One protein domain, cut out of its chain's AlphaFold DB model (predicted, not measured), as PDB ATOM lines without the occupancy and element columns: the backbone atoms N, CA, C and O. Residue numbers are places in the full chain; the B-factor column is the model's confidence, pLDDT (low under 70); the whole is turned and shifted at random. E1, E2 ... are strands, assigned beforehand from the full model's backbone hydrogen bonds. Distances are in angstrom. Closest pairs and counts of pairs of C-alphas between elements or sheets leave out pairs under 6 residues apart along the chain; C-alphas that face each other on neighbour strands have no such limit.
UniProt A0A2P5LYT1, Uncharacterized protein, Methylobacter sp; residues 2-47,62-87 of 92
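This is residues 2 to 47 and 62 to 87 of the 92 residues of an uncharacterized protein of Methylobacter sp (UniProt A0A2P5LYT1). A twisted four-stranded sheet is partly covered on one face by the small hairpin E5 and E6, over its E3 and E4 side, as a sandwich of two sheets only partly face to face. The 72 printed residues hold six strands, E1 to E6, no named helix, class all strand; the sheets, E1 E2 E3 E4 and E5 E6, are antiparallel. It is compact, radius of gyration of the C-alphas 12.7 A, spanning 38 by 21 by 18 A.

E1 is residues 16 to 19, from C-alpha (-43.203, -17.927, -19.286). E2, 25 to 33, is 26.2 A long; E3, 37 to 45, 25.7 A; E4, 62 to 70, 23.7 A. E5 is 75 to 80; E6, 83 to 87, ends at (-36.235, -8.152, -24.393).

E1 E2 E3 form a meander, successive antiparallel neighbours: N 16 and O 29 are 2.8 A apart, N 26 and O 44 2.9 A. Within hydrogen-bond range are N 43 and O 64 of the neighbours E3 and E4, at 2.8 A, and N 78 and O 85 of the hairpin E5 and E6, at 2.8 A. The closest C-alphas of E4 and E5, Leu 64 and His 80, are 6.2 A apart. E1 and E6 are apart.

Residues 48 to 61 are not printed; the C-alphas of 47 and 62 are 8.5 A apart. The links printed whole are tight. No printed residue is under pLDDT 70.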
ATOM      1  N   ALA A   2     -33.904 -19.399 -27.429       73.38
ATOM      2  CA  ALA A   2     -35.052 -18.500 -27.527       73.38
ATOM      3  C   ALA A   2     -36.324 -19.307 -27.257       73.38
ATOM      4  O   ALA A   2     -36.397 -20.479 -27.626       73.38
ATOM      5  N   TRP A   3     -37.286 -18.695 -26.577       83.75
ATOM      6  CA  TRP A   3     -38.607 -19.273 -26.356       83.75
ATOM      7  C   TRP A   3     -39.553 -18.860 -27.490       83.75
ATOM      8  O   TRP A   3     -39.414 -17.774 -28.052       83.75
ATOM      9  N   VAL A   4     -40.503 -19.737 -27.811       88.44
ATOM     10  CA  VAL A   4     -41.481 -19.581 -28.891       88.44
ATOM     11  C   VAL A   4     -42.876 -19.890 -28.360       88.44
ATOM     12  O   VAL A   4     -43.054 -20.849 -27.610       88.44
ATOM     13  N   GLN A   5     -43.867 -19.117 -28.803       88.19
ATOM     14  CA  GLN A   5     -45.276 -19.331 -28.495       88.19
ATOM     15  C   GLN A   5     -46.180 -18.828 -29.618       88.19
ATOM     16  O   GLN A   5     -45.928 -17.771 -30.197       88.19
ATOM     17  N   ASN A   6     -47.285 -19.542 -29.838       88.19
ATOM     18  CA  ASN A   6     -48.398 -19.060 -30.649       88.19
ATOM     19  C   ASN A   6     -49.330 -18.193 -29.793       88.19
ATOM     20  O   ASN A   6     -49.757 -18.618 -28.721       88.19
ATOM     21  N   ILE A   7     -49.621 -16.978 -30.262       87.25
ATOM     22  CA  ILE A   7     -50.552 -16.042 -29.618       87.25
ATOM     23  C   ILE A   7     -51.530 -15.549 -30.679       87.25
ATOM     24  O   ILE A   7     -51.130 -14.887 -31.650       87.25
ATOM     25  N   ASP A   8     -52.801 -15.864 -30.471       86.38
ATOM     26  CA  ASP A   8     -53.886 -15.402 -31.323       86.38
ATOM     27  C   ASP A   8     -54.093 -13.892 -31.167       86.38
ATOM     28  O   ASP A   8     -53.686 -13.265 -30.182       86.38
ATOM     29  N   SER A   9     -54.723 -13.269 -32.159       83.94
ATOM     30  CA  SER A   9     -55.088 -11.857 -32.056       83.94
ATOM     31  C   SER A   9     -56.052 -11.618 -30.894       83.94
ATOM     32  O   SER A   9     -56.993 -12.378 -30.694       83.94
ATOM     33  N   ASP A  10     -55.831 -10.517 -30.189       86.56
ATOM     34  CA  ASP A  10     -56.556 -10.053 -29.004       86.56
ATOM     35  C   ASP A  10     -56.485 -10.974 -27.774       86.56
ATOM     36  O   ASP A  10     -57.304 -10.884 -26.861       86.56
ATOM     37  N   THR A  11     -55.461 -11.831 -27.706       89.38
ATOM     38  CA  THR A  11     -55.246 -12.738 -26.569       89.38
ATOM     39  C   THR A  11     -53.958 -12.435 -25.807       89.38
ATOM     40  O   THR A  11     -53.001 -11.843 -26.326       89.38
ATOM     41  N   GLU A  12     -53.952 -12.817 -24.530       90.38
ATOM     42  CA  GLU A  12     -52.734 -12.923 -23.735       90.38
ATOM     43  C   GLU A  12     -52.153 -14.323 -23.908       90.38
ATOM     44  O   GLU A  12     -52.839 -15.334 -23.774       90.38
ATOM     45  N   GLY A  13     -50.875 -14.372 -24.246       90.44
ATOM     46  CA  GLY A  13     -50.125 -15.601 -24.348       90.44
ATOM     47  C   GLY A  13     -49.755 -16.164 -22.978       90.44
ATOM     48  O   GLY A  13     -49.732 -15.452 -21.973       90.44
ATOM     49  N   THR A  14     -49.421 -17.452 -22.929       92.44
ATOM     50  CA  THR A  14     -49.052 -18.130 -21.685       92.44
ATOM     51  C   THR A  14     -47.829 -17.466 -21.035       92.44
ATOM     52  O   THR A  14     -46.793 -17.307 -21.689       92.44
ATOM     53  N   PRO A  15     -47.910 -17.086 -19.744       94.25
ATOM     54  CA  PRO A  15     -46.763 -16.552 -19.028       94.25
ATOM     55  C   PRO A  15     -45.617 -17.563 -18.968       94.25
ATOM     56  O   PRO A  15     -45.793 -18.715 -18.567       94.25
ATOM     57  N   VAL A  16     -44.418 -17.117 -19.325       93.88
ATOM     58  CA  VAL A  16     -43.203 -17.927 -19.286       93.88
ATOM     59  C   VAL A  16     -42.512 -17.696 -17.965       93.88
ATOM     60  O   VAL A  16     -42.067 -16.586 -17.670       93.88
ATOM     61  N   LYS A  17     -42.386 -18.758 -17.174       93.94
ATOM     62  CA  LYS A  17     -41.634 -18.715 -15.927       93.94
ATOM     63  C   LYS A  17     -40.140 -18.620 -16.222       93.94
ATOM     64  O   LYS A  17     -39.594 -19.459 -16.933       93.94
ATOM     65  N   ILE A  18     -39.478 -17.642 -15.614       92.69
ATOM     66  CA  ILE A  18     -38.028 -17.480 -15.676       92.69
ATOM     67  C   ILE A  18     -37.490 -17.586 -14.252       92.69
ATOM     68  O   ILE A  18     -37.967 -16.905 -13.343       92.69
ATOM     69  N   LYS A  19     -36.518 -18.474 -14.064       92.56
ATOM     70  CA  LYS A  19     -35.807 -18.667 -12.802       92.56
ATOM     71  C   LYS A  19     -34.340 -18.962 -13.077       92.56
ATOM     72  O   LYS A  19     -34.030 -19.586 -14.093       92.56
ATOM     73  N   ASP A  20     -33.458 -18.522 -12.194       90.25
ATOM     74  CA  ASP A  20     -32.057 -18.934 -12.227       90.25
ATOM     75  C   ASP A  20     -31.850 -20.271 -11.486       90.25
ATOM     76  O   ASP A  20     -32.761 -20.817 -10.863       90.25
ATOM     77  N   ALA A  21     -30.639 -20.824 -11.572       89.19
ATOM     78  CA  ALA A  21     -30.304 -22.094 -10.923       89.19
ATOM     79  C   ALA A  21     -30.275 -21.996  -9.387       89.19
ATOM     80  O   ALA A  21     -30.531 -22.987  -8.707       89.19
ATOM     81  N   ASN A  22     -29.984 -20.808  -8.852       87.56
ATOM     82  CA  ASN A  22     -29.804 -20.580  -7.420       87.56
ATOM     83  C   ASN A  22     -31.073 -20.040  -6.735       87.56
ATOM     84  O   ASN A  22     -31.040 -19.762  -5.538       87.56
ATOM     85  N   ASN A  23     -32.182 -19.897  -7.472       86.31
ATOM     86  CA  ASN A  23     -33.425 -19.246  -7.039       86.31
ATOM     87  C   ASN A  23     -33.236 -17.812  -6.502       86.31
ATOM     88  O   ASN A  23     -34.052 -17.336  -5.713       86.31
ATOM     89  N   LEU A  24     -32.179 -17.117  -6.927       90.88
ATOM     90  CA  LEU A  24     -31.966 -15.705  -6.616       90.88
ATOM     91  C   LEU A  24     -32.813 -14.809  -7.520       90.88
ATOM     92  O   LEU A  24     -33.187 -13.718  -7.111       90.88
ATOM     93  N   LEU A  25     -33.125 -15.256  -8.740       92.25
ATOM     94  CA  LEU A  25     -34.004 -14.560  -9.675       92.25
ATOM     95  C   LEU A  25     -35.229 -15.426  -9.951       92.25
ATOM     96  O   LEU A  25     -35.110 -16.567 -10.394       92.25
ATOM     97  N   ASN A  26     -36.414 -14.862  -9.749       94.38
ATOM     98  CA  ASN A  26     -37.676 -15.552  -9.956       94.38
ATOM     99  C   ASN A  26     -38.706 -14.601 -10.558       94.38
ATOM    100  O   ASN A  26     -38.952 -13.520 -10.037       94.38
ATOM    101  N   GLY A  27     -39.355 -15.007 -11.638       94.75
ATOM    102  CA  GLY A  27     -40.308 -14.134 -12.299       94.75
ATOM    103  C   GLY A  27     -41.038 -14.803 -13.436       94.75
ATOM    104  O   GLY A  27     -41.003 -16.028 -13.592       94.75
ATOM    105  N   TRP A  28     -41.741 -13.993 -14.202       96.12
ATOM    106  CA  TRP A  28     -42.364 -14.405 -15.440       96.12
ATOM    107  C   TRP A  28     -42.415 -13.244 -16.425       96.12
ATOM    108  O   TRP A  28     -42.381 -12.070 -16.054       96.12
ATOM    109  N   ILE A  29     -42.509 -13.608 -17.698       95.25
ATOM    110  CA  ILE A  29     -42.845 -12.688 -18.779       95.25
ATOM    111  C   ILE A  29     -44.144 -13.143 -19.430       95.25
ATOM    112  O   ILE A  29     -44.356 -14.342 -19.593       95.25
ATOM    113  N   SER A  30     -45.015 -12.214 -19.808       95.12
ATOM    114  CA  SER A  30     -46.181 -12.514 -20.644       95.12
ATOM    115  C   SER A  30     -46.256 -11.542 -21.809       95.12
ATOM    116  O   SER A  30     -45.798 -10.400 -21.731       95.12
ATOM    117  N   LEU A  31     -46.815 -12.020 -22.916       94.69
ATOM    118  CA  LEU A  31     -47.055 -11.221 -24.106       94.69
ATOM    119  C   LEU A  31     -48.547 -11.165 -24.362       94.69
ATOM    120  O   LEU A  31     -49.194 -12.204 -24.426       94.69
ATOM    121  N   ARG A  32     -49.077  -9.970 -24.591       93.88
ATOM    122  CA  ARG A  32     -50.443  -9.777 -25.068       93.88
ATOM    123  C   ARG A  32     -50.408  -9.185 -26.464       93.88
ATOM    124  O   ARG A  32     -49.762  -8.162 -26.696       93.88
ATOM    125  N   ARG A  33     -51.115  -9.820 -27.394       91.25
ATOM    126  CA  ARG A  33     -51.212  -9.373 -28.782       91.25
ATOM    127  C   ARG A  33     -52.600  -8.789 -29.011       91.25
ATOM    128  O   ARG A  33     -53.509  -9.539 -29.309       91.25
ATOM    129  N   GLY A  34     -52.768  -7.476 -28.874       87.56
ATOM    130  CA  GLY A  34     -54.010  -6.764 -29.213       87.56
ATOM    131  C   GLY A  34     -53.820  -5.872 -30.442       87.56
ATOM    132  O   GLY A  34     -53.165  -6.264 -31.406       87.56
ATOM    133  N   GLN A  35     -54.315  -4.631 -30.376       85.50
ATOM    134  CA  GLN A  35     -53.962  -3.575 -31.347       85.50
ATOM    135  C   GLN A  35     -52.462  -3.230 -31.324       85.50
ATOM    136  O   GLN A  35     -51.901  -2.774 -32.316       85.50
ATOM    137  N   SER A  36     -51.813  -3.446 -30.178       87.44
ATOM    138  CA  SER A  36     -50.367  -3.344 -29.991       87.44
ATOM    139  C   SER A  36     -49.843  -4.605 -29.304       87.44
ATOM    140  O   SER A  36     -50.612  -5.363 -28.700       87.44
ATOM    141  N   LEU A  37     -48.536  -4.840 -29.415       92.88
ATOM    142  CA  LEU A  37     -47.858  -5.898 -28.678       92.88
ATOM    143  C   LEU A  37     -47.474  -5.355 -27.303       92.88
ATOM    144  O   LEU A  37     -46.695  -4.411 -27.214       92.88
ATOM    145  N   GLN A  38     -48.013  -5.935 -26.239       95.81
ATOM    146  CA  GLN A  38     -47.642  -5.592 -24.870       95.81
ATOM    147  C   GLN A  38     -46.789  -6.700 -24.272       95.81
ATOM    148  O   GLN A  38     -47.134  -7.876 -24.381       95.81
ATOM    149  N   LEU A  39     -45.691  -6.312 -23.633       95.69
ATOM    150  CA  LEU A  39     -44.838  -7.202 -22.860       95.69
ATOM    151  C   LEU A  39     -44.932  -6.805 -21.392       95.69
ATOM    152  O   LEU A  39     -44.692  -5.647 -21.043       95.69
ATOM    153  N   THR A  40     -45.255  -7.783 -20.555       96.56
ATOM    154  CA  THR A  40     -45.231  -7.658 -19.099       96.56
ATOM    155  C   THR A  40     -44.047  -8.442 -18.556       96.56
ATOM    156  O   THR A  40     -43.867  -9.609 -18.902       96.56
ATOM    157  N   ALA A  41     -43.252  -7.801 -17.705       96.56
ATOM    158  CA  ALA A  41     -42.138  -8.389 -16.980       96.56
ATOM    159  C   ALA A  41     -42.375  -8.208 -15.475       96.56
ATOM    160  O   ALA A  41     -42.456  -7.079 -14.991       96.56
ATOM    161  N   ASP A  42     -42.490  -9.316 -14.742       97.06
ATOM    162  CA  ASP A  42     -42.594  -9.325 -13.278       97.06
ATOM    163  C   ASP A  42     -41.513 -10.248 -12.717       97.06
ATOM    164  O   ASP A  42     -41.570 -11.471 -12.870       97.06
ATOM    165  N   PHE A  43     -40.497  -9.646 -12.113       95.94
ATOM    166  CA  PHE A  43     -39.307 -10.310 -11.613       95.94
ATOM    167  C   PHE A  43     -38.989  -9.859 -10.199       95.94
ATOM    168  O   PHE A  43     -39.007  -8.672  -9.882       95.94
ATOM    169  N   GLU A  44     -38.612 -10.824  -9.380       95.12
ATOM    170  CA  GLU A  44     -38.057 -10.635  -8.056       95.12
ATOM    171  C   GLU A  44     -36.620 -11.158  -8.052       95.12
ATOM    172  O   GLU A  44     -36.348 -12.279  -8.489       95.12
ATOM    173  N   PHE A  45     -35.703 -10.320  -7.584       92.75
ATOM    174  CA  PHE A  45     -34.304 -10.646  -7.386       92.75
ATOM    175  C   PHE A  45     -33.962 -10.521  -5.903       92.75
ATOM    176  O   PHE A  45     -33.982  -9.424  -5.344       92.75
ATOM    177  N   THR A  46     -33.607 -11.636  -5.282       90.62
ATOM    178  CA  THR A  46     -33.153 -11.698  -3.896       90.62
ATOM    179  C   THR A  46     -31.685 -12.099  -3.914       90.62
ATOM    180  O   THR A  46     -31.381 -13.248  -4.233       90.62
ATOM    181  N   PRO A  47     -30.745 -11.180  -3.627       85.50
ATOM    182  CA  PRO A  47     -29.333 -11.530  -3.601       85.50
ATOM    183  C   PRO A  47     -29.064 -12.536  -2.480       85.50
ATOM    184  O   PRO A  47     -29.732 -12.528  -1.446       85.50
ATOM    185  N   PHE A  62     -35.555  -7.318  -4.378       92.38
ATOM    186  CA  PHE A  62     -35.738  -6.253  -5.357       92.38
ATOM    187  C   PHE A  62     -36.757  -6.693  -6.400       92.38
ATOM    188  O   PHE A  62     -36.606  -7.765  -6.979       92.38
ATOM    189  N   ARG A  63     -37.772  -5.871  -6.683       94.81
ATOM    190  CA  ARG A  63     -38.833  -6.227  -7.633       94.81
ATOM    191  C   ARG A  63     -38.880  -5.277  -8.822       94.81
ATOM    192  O   ARG A  63     -38.975  -4.066  -8.652       94.81
ATOM    193  N   LEU A  64     -38.899  -5.851 -10.018       96.00
ATOM    194  CA  LEU A  64     -39.217  -5.184 -11.274       96.00
ATOM    195  C   LEU A  64     -40.599  -5.665 -11.700       96.00
ATOM    196  O   LEU A  64     -40.789  -6.854 -11.934       96.00
ATOM    197  N   LYS A  65     -41.560  -4.748 -11.798       96.75
ATOM    198  CA  LYS A  65     -42.891  -5.029 -12.337       96.75
ATOM    199  C   LYS A  65     -43.265  -3.931 -13.315       96.75
ATOM    200  O   LYS A  65     -43.676  -2.848 -12.908       96.75
ATOM    201  N   GLU A  66     -43.115  -4.220 -14.598       96.38
ATOM    202  CA  GLU A  66     -43.356  -3.259 -15.669       96.38
ATOM    203  C   GLU A  66     -44.146  -3.923 -16.799       96.38
ATOM    204  O   GLU A  66     -43.951  -5.095 -17.123       96.38
ATOM    205  N   SER A  67     -45.069  -3.168 -17.390       95.50
ATOM    206  CA  SER A  67     -45.843  -3.583 -18.557       95.50
ATOM    207  C   SER A  67     -45.915  -2.423 -19.533       95.50
ATOM    208  O   SER A  67     -46.255  -1.304 -19.138       95.50
ATOM    209  N   ARG A  68     -45.571  -2.665 -20.799       94.75
ATOM    210  CA  ARG A  68     -45.608  -1.624 -21.832       94.75
ATOM    211  C   ARG A  68     -45.780  -2.183 -23.235       94.75
ATOM    212  O   ARG A  68     -45.496  -3.350 -23.503       94.75
ATOM    213  N   GLY A  69     -46.195  -1.301 -24.141       95.25
ATOM    214  CA  GLY A  69     -46.186  -1.564 -25.574       95.25
ATOM    215  C   GLY A  69     -44.758  -1.671 -26.110       95.25
ATOM    216  O   GLY A  69     -43.911  -0.832 -25.808       95.25
ATOM    217  N   ILE A  70     -44.503  -2.696 -26.912       95.19
ATOM    218  CA  ILE A  70     -43.235  -2.951 -27.595       95.19
ATOM    219  C   ILE A  70     -43.481  -3.147 -29.092       95.19
ATOM    220  O   ILE A  70     -44.604  -3.411 -29.527       95.19
ATOM    221  N   LYS A  71     -42.428  -3.021 -29.894       94.06
ATOM    222  CA  LYS A  71     -42.474  -3.314 -31.327       94.06
ATOM    223  C   LYS A  71     -41.705  -4.593 -31.617       94.06
ATOM    224  O   LYS A  71     -40.766  -4.960 -30.913       94.06
ATOM    225  N   PHE A  72     -42.112  -5.280 -32.677       92.88
ATOM    226  CA  PHE A  72     -41.364  -6.433 -33.150       92.88
ATOM    227  C   PHE A  72     -39.969  -6.019 -33.621       92.88
ATOM    228  O   PHE A  72     -39.786  -4.958 -34.210       92.88
ATOM    229  N   ASN A  73     -39.001  -6.905 -33.401       94.00
ATOM    230  CA  ASN A  73     -37.606  -6.788 -33.816       94.00
ATOM    231  C   ASN A  73     -36.818  -5.613 -33.211       94.00
ATOM    232  O   ASN A  73     -35.657  -5.431 -33.580       94.00
ATOM    233  N   GLU A  74     -37.377  -4.899 -32.236       95.50
ATOM    234  CA  GLU A  74     -36.693  -3.856 -31.468       95.50
ATOM    235  C   GLU A  74     -36.190  -4.387 -30.116       95.50
ATOM    236  O   GLU A  74     -36.718  -5.359 -29.567       95.50
ATOM    237  N   ILE A  75     -35.130  -3.761 -29.594       96.00
ATOM    238  CA  ILE A  75     -34.596  -4.053 -28.260       96.00
ATOM    239  C   ILE A  75     -35.278  -3.131 -27.255       96.00
ATOM    240  O   ILE A  75     -35.280  -1.912 -27.408       96.00
ATOM    241  N   HIS A  76     -35.816  -3.728 -26.200       96.12
ATOM    242  CA  HIS A  76     -36.543  -3.042 -25.148       96.12
ATOM    243  C   HIS A  76     -35.880  -3.304 -23.791       96.12
ATOM    244  O   HIS A  76     -35.734  -4.456 -23.386       96.12
ATOM    245  N   TYR A  77     -35.520  -2.226 -23.090       96.00
ATOM    246  CA  TYR A  77     -34.887  -2.242 -21.766       96.00
ATOM    247  C   TYR A  77     -35.904  -1.980 -20.658       96.00
ATOM    248  O   TYR A  77     -36.638  -0.993 -20.726       96.00
ATOM    249  N   PHE A  78     -35.966  -2.863 -19.674       95.69
ATOM    250  CA  PHE A  78     -36.752  -2.707 -18.456       95.69
ATOM    251  C   PHE A  78     -35.754  -2.598 -17.312       95.69
ATOM    252  O   PHE A  78     -35.123  -3.592 -16.940       95.69
ATOM    253  N   ASP A  79     -35.560  -1.387 -16.809       93.38
ATOM    254  CA  ASP A  79     -34.447  -1.083 -15.920       93.38
ATOM    255  C   ASP A  79     -34.915  -0.999 -14.468       93.38
ATOM    256  O   ASP A  79     -35.843  -0.268 -14.123       93.38
ATOM    257  N   HIS A  80     -34.225  -1.723 -13.594       92.12
ATOM    258  CA  HIS A  80     -34.309  -1.563 -12.151       92.12
ATOM    259  C   HIS A  80     -32.907  -1.198 -11.613       92.12
ATOM    260  O   HIS A  80     -31.898  -1.699 -12.113       92.12
ATOM    261  N   PRO A  81     -32.767  -0.364 -10.562       90.81
ATOM    262  CA  PRO A  81     -31.449   0.071 -10.074       90.81
ATOM    263  C   PRO A  81     -30.479  -1.057  -9.680       90.81
ATOM    264  O   PRO A  81     -29.281  -0.828  -9.530       90.81
ATOM    265  N   LYS A  82     -30.999  -2.267  -9.450       90.31
ATOM    266  CA  LYS A  82     -30.225  -3.457  -9.058       90.31
ATOM    267  C   LYS A  82     -30.086  -4.520 -10.150       90.31
ATOM    268  O   LYS A  82     -29.195  -5.350 -10.037       90.31
ATOM    269  N   PHE A  83     -30.958  -4.525 -11.157       91.50
ATOM    270  CA  PHE A  83     -30.948  -5.494 -12.259       91.50
ATOM    271  C   PHE A  83     -31.795  -4.966 -13.423       91.50
ATOM    272  O   PHE A  83     -32.585  -4.054 -13.237       91.50
ATOM    273  N   GLY A  84     -31.682  -5.541 -14.615       93.25
ATOM    274  CA  GLY A  84     -32.515  -5.143 -15.750       93.25
ATOM    275  C   GLY A  84     -32.923  -6.334 -16.600       93.25
ATOM    276  O   GLY A  84     -32.306  -7.399 -16.535       93.25
ATOM    277  N   VAL A  85     -33.965  -6.147 -17.403       94.25
ATOM    278  CA  VAL A  85     -34.415  -7.116 -18.405       94.25
ATOM    279  C   VAL A  85     -34.267  -6.490 -19.784       94.25
ATOM    280  O   VAL A  85     -34.764  -5.397 -20.043       94.25
ATOM    281  N   ILE A  86     -33.598  -7.206 -20.683       95.06
ATOM    282  CA  ILE A  86     -33.494  -6.844 -22.095       95.06
ATOM    283  C   ILE A  86     -34.345  -7.837 -22.875       95.06
ATOM    284  O   ILE A  86     -34.107  -9.043 -22.817       95.06
ATOM    285  N   ALA A  87     -35.332  -7.331 -23.605       94.06
ATOM    286  CA  ALA A  87     -36.235  -8.152 -24.393       94.06
ATOM    287  C   ALA A  87     -36.201  -7.745 -25.867       94.06
ATOM    288  O   ALA A  87     -36.207  -6.562 -26.203       94.06
TER     289      ALA A  87